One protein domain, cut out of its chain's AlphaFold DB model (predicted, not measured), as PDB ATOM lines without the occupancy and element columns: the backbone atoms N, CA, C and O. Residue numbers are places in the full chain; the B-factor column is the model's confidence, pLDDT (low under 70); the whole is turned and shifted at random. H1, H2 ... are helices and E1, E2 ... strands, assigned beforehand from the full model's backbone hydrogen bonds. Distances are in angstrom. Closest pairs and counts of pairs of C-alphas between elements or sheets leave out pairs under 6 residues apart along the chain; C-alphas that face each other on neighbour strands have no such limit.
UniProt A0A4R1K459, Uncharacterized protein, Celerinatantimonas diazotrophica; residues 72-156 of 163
ATOM      1  N   THR A  72      57.838  22.656  95.261       88.31
ATOM      2  CA  THR A  72      57.887  24.124  95.244       88.31
ATOM      3  C   THR A  72      58.172  24.668  96.652       88.31
ATOM      4  O   THR A  72      57.972  23.949  97.635       88.31
ATOM      5  N   PRO A  73      58.638  25.924  96.798       86.69
ATOM      6  CA  PRO A  73      58.914  26.506  98.113       86.69
ATOM      7  C   PRO A  73      57.732  26.430  99.094       86.69
ATOM      8  O   PRO A  73      57.940  26.057 100.245       86.69
ATOM      9  N   ASP A  74      56.508  26.699  98.636       87.56
ATOM     10  CA  ASP A  74      55.314  26.674  99.491       87.56
ATOM     11  C   ASP A  74      54.955  25.246  99.927       87.56
ATOM     12  O   ASP A  74      54.612  25.001 101.085       87.56
ATOM     13  N   GLU A  75      55.102  24.267  99.030       90.12
ATOM     14  CA  GLU A  75      54.874  22.859  99.371       90.12
ATOM     15  C   GLU A  75      55.921  22.347 100.368       90.12
ATOM     16  O   GLU A  75      55.583  21.556 101.248       90.12
ATOM     17  N   LYS A  76      57.172  22.823 100.287       91.00
ATOM     18  CA  LYS A  76      58.204  22.497 101.283       91.00
ATOM     19  C   LYS A  76      57.820  22.988 102.678       91.00
ATOM     20  O   LYS A  76      57.995  22.249 103.643       91.00
ATOM     21  N   VAL A  77      57.264  24.197 102.787       90.62
ATOM     22  CA  VAL A  77      56.732  24.709 104.063       90.62
ATOM     23  C   VAL A  77      55.602  23.810 104.564       90.62
ATOM     24  O   VAL A  77      55.585  23.452 105.740       90.62
ATOM     25  N   GLY A  78      54.706  23.375 103.675       90.38
ATOM     26  CA  GLY A  78      53.636  22.432 104.011       90.38
ATOM     27  C   GLY A  78      54.147  21.099 104.573       90.38
ATOM     28  O   GLY A  78      53.637  20.630 105.590       90.38
ATOM     29  N   VAL A  79      55.181  20.516 103.960       92.06
ATOM     30  CA  VAL A  79      55.833  19.292 104.459       92.06
ATOM     31  C   VAL A  79      56.418  19.518 105.850       92.06
ATOM     32  O   VAL A  79      56.144  18.734 106.752       92.06
ATOM     33  N   ILE A  80      57.158  20.612 106.054       92.50
ATOM     34  CA  ILE A  80      57.753  20.934 107.358       92.50
ATOM     35  C   ILE A  80      56.670  21.061 108.433       92.50
ATOM     36  O   ILE A  80      56.783  20.442 109.493       92.50
ATOM     37  N   LEU A  81      55.617  21.838 108.154       91.38
ATOM     38  CA  LEU A  81      54.495  22.031 109.072       91.38
ATOM     39  C   LEU A  81      53.838  20.697 109.432       91.38
ATOM     40  O   LEU A  81      53.526  20.461 110.599       91.38
ATOM     41  N   LYS A  82      53.675  19.800 108.454       92.19
ATOM     42  CA  LYS A  82      53.105  18.483 108.721       92.19
ATOM     43  C   LYS A  82      54.037  17.612 109.563       92.19
ATOM     44  O   LYS A  82      53.569  16.951 110.487       92.19
ATOM     45  N   SER A  83      55.339  17.640 109.301       91.31
ATOM     46  CA  SER A  83      56.321  16.883 110.081       91.31
ATOM     47  C   SER A  83      56.357  17.323 111.547       91.31
ATOM     48  O   SER A  83      56.349  16.471 112.437       91.31
ATOM     49  N   ILE A  84      56.322  18.634 111.826       92.81
ATOM     50  CA  ILE A  84      56.250  19.126 113.213       92.81
ATOM     51  C   ILE A  84      54.907  18.807 113.875       92.81
ATOM     52  O   ILE A  84      54.884  18.469 115.056       92.81
ATOM     53  N   GLU A  85      53.795  18.861 113.138       92.81
ATOM     54  CA  GLU A  85      52.478  18.479 113.654       92.81
ATOM     55  C   GLU A  85      52.479  17.010 114.092       92.81
ATOM     56  O   GLU A  85      52.076  16.687 115.210       92.81
ATOM     57  N   VAL A  86      53.001  16.118 113.249       91.56
ATOM     58  CA  VAL A  86      53.063  14.688 113.560       91.56
ATOM     59  C   VAL A  86      53.951  14.434 114.778       91.56
ATOM     60  O   VAL A  86      53.536  13.743 115.711       91.56
ATOM     61  N   ALA A  87      55.157  15.006 114.797       89.69
ATOM     62  CA  ALA A  87      56.136  14.753 115.851       89.69
ATOM     63  C   ALA A  87      55.699  15.292 117.222       89.69
ATOM     64  O   ALA A  87      55.899  14.618 118.232       89.69
ATOM     65  N   PHE A  88      55.093  16.482 117.262       90.88
ATOM     66  CA  PHE A  88      54.789  17.184 118.512       90.88
ATOM     67  C   PHE A  88      53.316  17.140 118.920       90.88
ATOM     68  O   PHE A  88      53.006  17.388 120.081       90.88
ATOM     69  N   LEU A  89      52.386  16.808 118.023       91.00
ATOM     70  CA  LEU A  89      50.969  16.691 118.379       91.00
ATOM     71  C   LEU A  89      50.481  15.252 118.260       91.00
ATOM     72  O   LEU A  89      49.965  14.703 119.235       91.00
ATOM     73  N   ASP A  90      50.635  14.629 117.093       91.75
ATOM     74  CA  ASP A  90      49.996  13.335 116.832       91.75
ATOM     75  C   ASP A  90      50.668  12.201 117.611       91.75
ATOM     76  O   ASP A  90      49.991  11.446 118.311       91.75
ATOM     77  N   VAL A  91      52.000  12.105 117.560       87.62
ATOM     78  CA  VAL A  91      52.750  11.067 118.283       87.62
ATOM     79  C   VAL A  91      52.519  11.160 119.800       87.62
ATOM     80  O   VAL A  91      52.160  10.137 120.393       87.62
ATOM     81  N   PRO A  92      52.630  12.332 120.457       87.50
ATOM     82  CA  PRO A  92      52.296  12.465 121.874       87.50
ATOM     83  C   PRO A  92      50.850  12.077 122.210       87.50
ATOM     84  O   PRO A  92      50.630  11.380 123.200       87.50
ATOM     85  N   LYS A  93      49.861  12.434 121.377       89.19
ATOM     86  CA  LYS A  93      48.458  12.015 121.576       89.19
ATOM     87  C   LYS A  93      48.279  10.502 121.466       89.19
ATOM     88  O   LYS A  93      47.550   9.915 122.265       89.19
ATOM     89  N   ILE A  94      48.945   9.861 120.506       88.62
ATOM     90  CA  ILE A  94      48.917   8.399 120.348       88.62
ATOM     91  C   ILE A  94      49.520   7.730 121.586       88.62
ATOM     92  O   ILE A  94      48.917   6.812 122.140       88.62
ATOM     93  N   ARG A  95      50.678   8.217 122.050       84.50
ATOM     94  CA  ARG A  95      51.340   7.739 123.275       84.50
ATOM     95  C   ARG A  95      50.433   7.876 124.495       84.50
ATOM     96  O   ARG A  95      50.301   6.927 125.267       84.50
ATOM     97  N   HIS A  96      49.778   9.030 124.627       86.94
ATOM     98  CA  HIS A  96      48.828   9.309 125.698       86.94
ATOM     99  C   HIS A  96      47.660   8.323 125.698       86.94
ATOM    100  O   HIS A  96      47.440   7.612 126.680       86.94
ATOM    101  N   SER A  97      46.994   8.186 124.552       88.00
ATOM    102  CA  SER A  97      45.863   7.273 124.393       88.00
ATOM    103  C   SER A  97      46.246   5.811 124.640       88.00
ATOM    104  O   SER A  97      45.492   5.071 125.276       88.00
ATOM    105  N   ALA A  98      47.424   5.386 124.173       87.31
ATOM    106  CA  ALA A  98      47.923   4.034 124.394       87.31
ATOM    107  C   ALA A  98      48.084   3.733 125.888       87.31
ATOM    108  O   ALA A  98      47.591   2.706 126.359       87.31
ATOM    109  N   LEU A  99      48.709   4.638 126.648       85.69
ATOM    110  CA  LEU A  99      48.908   4.411 128.074       85.69
ATOM    111  C   LEU A  99      47.602   4.491 128.865       85.69
ATOM    112  O   LEU A  99      47.381   3.651 129.732       85.69
ATOM    113  N   GLU A 100      46.709   5.435 128.556       86.56
ATOM    114  CA  GLU A 100      45.392   5.482 129.200       86.56
ATOM    115  C   GLU A 100      44.617   4.175 129.011       86.56
ATOM    116  O   GLU A 100      43.961   3.694 129.935       86.56
ATOM    117  N   ASN A 101      44.679   3.591 127.816       88.00
ATOM    118  CA  ASN A 101      44.005   2.328 127.538       88.00
ATOM    119  C   ASN A 101      44.655   1.149 128.271       88.00
ATOM    120  O   ASN A 101      43.933   0.278 128.754       88.00
ATOM    121  N   LEU A 102      45.983   1.144 128.416       87.12
ATOM    122  CA  LEU A 102      46.680   0.151 129.235       87.12
ATOM    123  C   LEU A 102      46.327   0.289 130.720       87.12
ATOM    124  O   LEU A 102      45.995  -0.705 131.355       87.12
ATOM    125  N   LEU A 103      46.291   1.511 131.253       85.62
ATOM    126  CA  LEU A 103      45.917   1.784 132.646       85.62
ATOM    127  C   LEU A 103      44.466   1.400 132.964       85.62
ATOM    128  O   LEU A 103      44.160   1.002 134.086       85.62
ATOM    129  N   LYS A 104      43.560   1.493 131.980       87.69
ATOM    130  CA  LYS A 104      42.182   0.983 132.111       87.69
ATOM    131  C   LYS A 104      42.135  -0.541 132.224       87.69
ATOM    132  O   LYS A 104      41.192  -1.064 132.815       87.69
ATOM    133  N   PHE A 105      43.098  -1.241 131.626       88.62
ATOM    134  CA  PHE A 105      43.204  -2.695 131.702       88.62
ATOM    135  C   PHE A 105      43.875  -3.143 133.007       88.62
ATOM    136  O   PHE A 105      43.368  -4.044 133.673       88.62
ATOM    137  N   ASP A 106      44.974  -2.491 133.390       86.88
ATOM    138  CA  ASP A 106      45.717  -2.770 134.616       86.88
ATOM    139  C   ASP A 106      46.295  -1.475 135.210       86.88
ATOM    140  O   ASP A 106      47.181  -0.835 134.642       86.88
ATOM    141  N   ALA A 107      45.804  -1.106 136.395       83.69
ATOM    142  CA  ALA A 107      46.207   0.107 137.104       83.69
ATOM    143  C   ALA A 107      47.630   0.042 137.689       83.69
ATOM    144  O   ALA A 107      48.115   1.049 138.204       83.69
ATOM    145  N   THR A 108      48.292  -1.119 137.647       86.75
ATOM    146  CA  THR A 108      49.677  -1.293 138.112       86.75
ATOM    147  C   THR A 108      50.717  -0.978 137.035       86.75
ATOM    148  O   THR A 108      51.910  -0.954 137.329       86.75
ATOM    149  N   ILE A 109      50.296  -0.713 135.792       84.19
ATOM    150  CA  ILE A 109      51.208  -0.348 134.703       84.19
ATOM    151  C   ILE A 109      51.774   1.055 134.954       84.19
ATOM    152  O   ILE A 109      51.059   2.048 134.905       84.19
ATOM    153  N   GLU A 110      53.083   1.149 135.174       83.00
ATOM    154  CA  GLU A 110      53.758   2.430 135.439       83.00
ATOM    155  C   GLU A 110      54.367   3.062 134.180       83.00
ATOM    156  O   GLU A 110      54.483   4.291 134.094       83.00
ATOM    157  N   SER A 111      54.764   2.247 133.197       82.94
ATOM    158  CA  SER A 111      55.386   2.730 131.966       82.94
ATOM    159  C   SER A 111      55.298   1.756 130.785       82.94
ATOM    160  O   SER A 111      55.090   0.554 130.953       82.94
ATOM    161  N   ILE A 112      55.485   2.290 129.574       80.31
ATOM    162  CA  ILE A 112      55.726   1.521 128.343       80.31
ATOM    163  C   ILE A 112      57.196   1.689 127.970       80.31
ATOM    164  O   ILE A 112      57.665   2.818 127.821       80.31
ATOM    165  N   LYS A 113      57.912   0.577 127.785       82.00
ATOM    166  CA  LYS A 113      59.317   0.566 127.362       82.00
ATOM    167  C   LYS A 113      59.431   0.021 125.949       82.00
ATOM    168  O   LYS A 113      58.920  -1.059 125.659       82.00
ATOM    169  N   PHE A 114      60.119   0.759 125.090       77.62
ATOM    170  CA  PHE A 114      60.440   0.327 123.737       77.62
ATOM    171  C   PHE A 114      61.846  -0.256 123.735       77.62
ATOM    172  O   PHE A 114      62.809   0.415 124.115       77.62
ATOM    173  N   VAL A 115      61.939  -1.516 123.324       77.00
ATOM    174  CA  VAL A 115      63.192  -2.259 123.205       77.00
ATOM    175  C   VAL A 115      63.357  -2.737 121.760       77.00
ATOM    176  O   VAL A 115      62.349  -3.039 121.114       77.00
ATOM    177  N   PRO A 116      64.590  -2.789 121.228       73.31
ATOM    178  CA  PRO A 116      64.843  -3.368 119.913       73.31
ATOM    179  C   PRO A 116      64.387  -4.833 119.867       73.31
ATOM    180  O   PRO A 116      64.551  -5.558 120.849       73.31
ATOM    181  N   SER A 117      63.854  -5.280 118.727       65.56
ATOM    182  CA  SER A 117      63.421  -6.673 118.532       65.56
ATOM    183  C   SER A 117      64.577  -7.670 118.402       65.56
ATOM    184  O   SER A 117      64.358  -8.860 118.595       65.56
ATOM    185  N   ASP A 118      65.787  -7.196 118.090       64.44
ATOM    186  CA  ASP A 118      66.846  -8.023 117.491       64.44
ATOM    187  C   ASP A 118      67.977  -8.436 118.453       64.44
ATOM    188  O   ASP A 118      68.994  -8.956 118.002       64.44
ATOM    189  N   ASN A 119      67.842  -8.235 119.770       50.94
ATOM    190  CA  ASN A 119      68.889  -8.626 120.725       50.94
ATOM    191  C   ASN A 119      68.479  -9.829 121.586       50.94
ATOM    192  O   ASN A 119      67.737  -9.694 122.558       50.94
ATOM    193  N   ASP A 120      69.060 -10.985 121.258       50.44
ATOM    194  CA  ASP A 120      69.019 -12.233 122.035       50.44
ATOM    195  C   ASP A 120      69.836 -12.171 123.352       50.44
ATOM    196  O   ASP A 120      69.870 -13.145 124.105       50.44
ATOM    197  N   GLU A 121      70.476 -11.041 123.689       52.12
ATOM    198  CA  GLU A 121      71.285 -10.895 124.908       52.12
ATOM    199  C   GLU A 121      70.860  -9.722 125.815       52.12
ATOM    200  O   GLU A 121      70.547  -8.611 125.395       52.12
ATOM    201  N   ILE A 122      70.886 -10.024 127.115       52.44
ATOM    202  CA  ILE A 122      70.223  -9.434 128.296       52.44
ATOM    203  C   ILE A 122      70.590  -7.965 128.634       52.44
ATOM    204  O   ILE A 122      70.134  -7.430 129.646       52.44
ATOM    205  N   TYR A 123      71.337  -7.252 127.792       49.91
ATOM    206  CA  TYR A 123      71.586  -5.816 127.981       49.91
ATOM    207  C   TYR A 123      70.606  -4.986 127.147       49.91
ATOM    208  O   TYR A 123      70.936  -4.452 126.092       49.91
ATOM    209  N   GLN A 124      69.368  -4.890 127.635       56.53
ATOM    210  CA  GLN A 124      68.348  -4.024 127.049       56.53
ATOM    211  C   GLN A 124      68.620  -2.568 127.430       56.53
ATOM    212  O   GLN A 124      68.197  -2.093 128.486       56.53
ATOM    213  N   GLU A 125      69.323  -1.846 126.565       57.97
ATOM    214  CA  GLU A 125      69.281  -0.389 126.596       57.97
ATOM    215  C   GLU A 125      67.844   0.030 126.255       57.97
ATOM    216  O   GLU A 125      67.326  -0.257 125.173       57.97
ATOM    217  N   VAL A 126      67.143   0.617 127.228       60.69
ATOM    218  CA  VAL A 126      65.792   1.133 127.003       60.69
ATOM    219  C   VAL A 126      65.926   2.307 126.042       60.69
ATOM    220  O   VAL A 126      66.405   3.367 126.432       60.69
ATOM    221  N   LEU A 127      65.496   2.117 124.792       66.50
ATOM    222  CA  LEU A 127      65.553   3.168 123.774       66.50
ATOM    223  C   LEU A 127      64.640   4.334 124.146       66.50
ATOM    224  O   LEU A 127      64.965   5.500 123.933       66.50
ATOM    225  N   HIS A 128      63.468   4.008 124.689       71.88
ATOM    226  CA  HIS A 128      62.473   4.993 125.071       71.88
ATOM    227  C   HIS A 128      61.539   4.439 126.151       71.88
ATOM    228  O   HIS A 128      61.103   3.288 126.072       71.88
ATOM    229  N   GLU A 129      61.208   5.264 127.143       80.38
ATOM    230  CA  GLU A 129      60.247   4.945 128.199       80.38
ATOM    231  C   GLU A 129      59.181   6.040 128.278       80.38
ATOM    232  O   GLU A 129      59.505   7.221 128.384       80.38
ATOM    233  N   ILE A 130      57.910   5.639 128.274       77.25
ATOM    234  CA  ILE A 130      56.765   6.525 128.499       77.25
ATOM    235  C   ILE A 130      56.230   6.235 129.893       77.25
ATOM    236  O   ILE A 130      55.740   5.132 130.130       77.25
ATOM    237  N   LYS A 131      56.306   7.203 130.809       81.00
ATOM    238  CA  LYS A 131      55.853   7.043 132.197       81.00
ATOM    239  C   LYS A 131      54.432   7.565 132.377       81.00
ATOM    240  O   LYS A 131      54.086   8.633 131.879       81.00
ATOM    241  N   ALA A 132      53.634   6.873 133.185       77.19
ATOM    242  CA  ALA A 132      52.277   7.307 133.525       77.19
ATOM    243  C   ALA A 132      52.229   8.678 134.202       77.19
ATOM    244  O   ALA A 132      51.289   9.444 134.003       77.19
ATOM    245  N   THR A 133      53.272   9.021 134.955       80.00
ATOM    246  CA  THR A 133      53.344  10.272 135.709       80.00
ATOM    247  C   THR A 133      53.678  11.502 134.863       80.00
ATOM    248  O   THR A 133      53.417  12.609 135.323       80.00
ATOM    249  N   SER A 134      54.263  11.352 133.667       73.31
ATOM    250  CA  SER A 134      54.688  12.492 132.830       73.31
ATOM    251  C   SER A 134      53.678  12.864 131.745       73.31
ATOM    252  O   SER A 134      53.743  13.952 131.186       73.31
ATOM    253  N   ILE A 135      52.686  12.011 131.491       70.75
ATOM    254  CA  ILE A 135      51.952  12.012 130.222       70.75
ATOM    255  C   ILE A 135      51.170  13.299 129.914       70.75
ATOM    256  O   ILE A 135      51.046  13.696 128.759       70.75
ATOM    257  N   ASN A 136      50.650  13.974 130.944       71.12
ATOM    258  CA  ASN A 136      49.933  15.242 130.780       71.12
ATOM    259  C   ASN A 136      50.895  16.437 130.644       71.12
ATOM    260  O   ASN A 136      50.576  17.412 129.959       71.12
ATOM    261  N   GLY A 137      52.068  16.359 131.283       77.38
ATOM    262  CA  GLY A 137      53.149  17.332 131.106       77.38
ATOM    263  C   GLY A 137      53.698  17.265 129.684       77.38
ATOM    264  O   GLY A 137      53.754  18.287 129.005       77.38
ATOM    265  N   ASP A 138      53.934  16.046 129.196       78.88
ATOM    266  CA  ASP A 138      54.464  15.775 127.859       78.88
ATOM    267  C   ASP A 138      53.575  16.378 126.754       78.88
ATOM    268  O   ASP A 138      54.088  16.977 125.809       78.88
ATOM    269  N   LEU A 139      52.240  16.298 126.870       83.31
ATOM    270  CA  LEU A 139      51.319  16.926 125.906       83.31
ATOM    271  C   LEU A 139      51.416  18.456 125.899       83.31
ATOM    272  O   LEU A 139      51.370  19.074 124.836       83.31
ATOM    273  N   THR A 140      51.538  19.067 127.077       86.44
ATOM    274  CA  THR A 140      51.612  20.530 127.209       86.44
ATOM    275  C   THR A 140      52.937  21.053 126.663       86.44
ATOM    276  O   THR A 140      52.956  22.018 125.899       86.44
ATOM    277  N   GLU A 141      54.039  20.393 127.012       86.88
ATOM    278  CA  GLU A 141      55.375  20.716 126.510       86.88
ATOM    279  C   GLU A 141      55.460  20.526 124.995       86.88
ATOM    280  O   GLU A 141      55.981  21.393 124.291       86.88
ATOM    281  N   SER A 142      54.875  19.444 124.471       87.56
ATOM    282  CA  SER A 142      54.872  19.188 123.030       87.56
ATOM    283  C   SER A 142      54.016  20.208 122.268       87.56
ATOM    284  O   SER A 142      54.435  20.691 121.218       87.56
ATOM    285  N   GLN A 143      52.870  20.629 122.820       90.19
ATOM    286  CA  GLN A 143      52.072  21.721 122.249       90.19
ATOM    287  C   GLN A 143      52.853  23.045 122.235       90.19
ATOM    288  O   GLN A 143      52.859  23.745 121.222       90.19
ATOM    289  N   PHE A 144      53.553  23.374 123.326       90.50
ATOM    290  CA  PHE A 144      54.379  24.580 123.394       90.50
ATOM    291  C   PHE A 144      55.514  24.557 122.361       90.50
ATOM    292  O   PHE A 144      55.758  25.564 121.689       90.50
ATOM    293  N   ALA A 145      56.175  23.407 122.196       88.12
ATOM    294  CA  ALA A 145      57.200  23.211 121.177       88.12
ATOM    295  C   ALA A 145      56.628  23.386 119.761       88.12
ATOM    296  O   ALA A 145      57.185  24.152 118.973       88.12
ATOM    297  N   TYR A 146      55.484  22.759 119.461       91.94
ATOM    298  CA  TYR A 146      54.784  22.920 118.184       91.94
ATOM    299  C   TYR A 146      54.472  24.391 117.882       91.94
ATOM    300  O   TYR A 146      54.820  24.887 116.810       91.94
ATOM    301  N   ASP A 147      53.887  25.118 118.836       91.69
ATOM    302  CA  ASP A 147      53.551  26.534 118.663       91.69
ATOM    303  C   ASP A 147      54.804  27.406 118.489       91.69
ATOM    304  O   ASP A 147      54.757  28.443 117.823       91.69
ATOM    305  N   GLY A 148      55.926  27.022 119.103       88.88
ATOM    306  CA  GLY A 148      57.228  27.659 118.909       88.88
ATOM    307  C   GLY A 148      57.757  27.470 117.487       88.88
ATOM    308  O   GLY A 148      58.064  28.454 116.812       88.88
ATOM    309  N   PHE A 149      57.796  26.227 117.001       89.31
ATOM    310  CA  PHE A 149      58.256  25.914 115.644       89.31
ATOM    311  C   PHE A 149      57.358  26.520 114.569       89.31
ATOM    312  O   PHE A 149      57.859  27.082 113.594       89.31
ATOM    313  N   LYS A 150      56.039  26.468 114.765       88.69
ATOM    314  CA  LYS A 150      55.074  27.079 113.853       88.69
ATOM    315  C   LYS A 150      55.294  28.591 113.745       88.69
ATOM    316  O   LYS A 150      55.415  29.107 112.638       88.69
ATOM    317  N   ARG A 151      55.444  29.288 114.878       88.06
ATOM    318  CA  ARG A 151      55.756  30.728 114.890       88.06
ATOM    319  C   ARG A 151      57.090  31.048 114.228       88.06
ATOM    320  O   ARG A 151      57.186  32.076 113.579       88.06
ATOM    321  N   MET A 152      58.109  30.201 114.369       85.44
ATOM    322  CA  MET A 152      59.398  30.408 113.699       85.44
ATOM    323  C   MET A 152      59.265  30.357 112.170       85.44
ATOM    324  O   MET A 152      59.904  31.139 111.470       85.44
ATOM    325  N   LEU A 153      58.402  29.477 111.656       83.06
ATOM    326  CA  LEU A 153      58.105  29.380 110.224       83.06
ATOM    327  C   LEU A 153      57.225  30.534 109.721       83.06
ATOM    328  O   LEU A 153      57.420  30.985 108.595       83.06
ATOM    329  N   GLU A 154      56.290  31.019 110.542       81.81
ATOM    330  CA  GLU A 154      55.359  32.105 110.192       81.81
ATOM    331  C   GLU A 154      55.973  33.513 110.354       81.81
ATOM    332  O   GLU A 154      55.780  34.366 109.495       81.81
ATOM    333  N   ASN A 155      56.743  33.770 111.417       71.25
ATOM    334  CA  ASN A 155      57.247  35.108 111.779       71.25
ATOM    335  C   ASN A 155      58.594  35.475 111.145       71.25
ATOM    336  O   ASN A 155      59.078  36.586 111.348       71.25
ATOM    337  N   GLY A 156      59.200  34.598 110.345       56.03
ATOM    338  CA  GLY A 156      60.394  34.951 109.572       56.03
ATOM    339  C   GLY A 156      60.166  36.061 108.527       56.03
ATOM    340  O   GLY A 156      61.060  36.301 107.724       56.03
TER     341      GLY A 156
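This is residues 72 to 156 of the 163 residues of an uncharacterized protein of Celerinatantimonas diazotrophica (UniProt A0A4R1K459). A small two-stranded hairpin, E1 and E2, sits near one end of two long helices, H1 and H2, that lie side by side and run opposite ways; the tip of its loop, residues 117 to 123, sticks out. The 85 printed residues, in order H1 E1 E2 H2, are mostly helix, loose with a radius of gyration of the C-alphas of 16.8 A, and span 47 by 30 by 16 A.

E1, residues 111 to 114, and E2, residues 128 to 131, form an antiparallel hairpin, with N 112 and O 130 2.9 A apart, within hydrogen-bond range. H1, residues 73 to 105, comes closest to E1 at the C-alphas of Leu 99 and Ile 112, 7.4 A. H2, residues 135 to 154, touches H1 at a shallow tilt of 6 degrees, closest at the C-alphas of Phe 88 and Ser 142, 4.9 A. E1 and H2 are apart. Every O i to N i+4 pair is within hydrogen-bond range in H2, and 27 of 29 in H1.

H1 is 47.2 A long from C-alpha 73 at (58.914, 26.506, 98.113), with a kink of 26 degrees near residue 86. H2, 28.6 A, ends at C-alpha 154, (55.359, 32.105, 110.192).

The printed part has no cut. The link E1 to E2 is long. Residues 117 to 127 and 156 have pLDDT under 70.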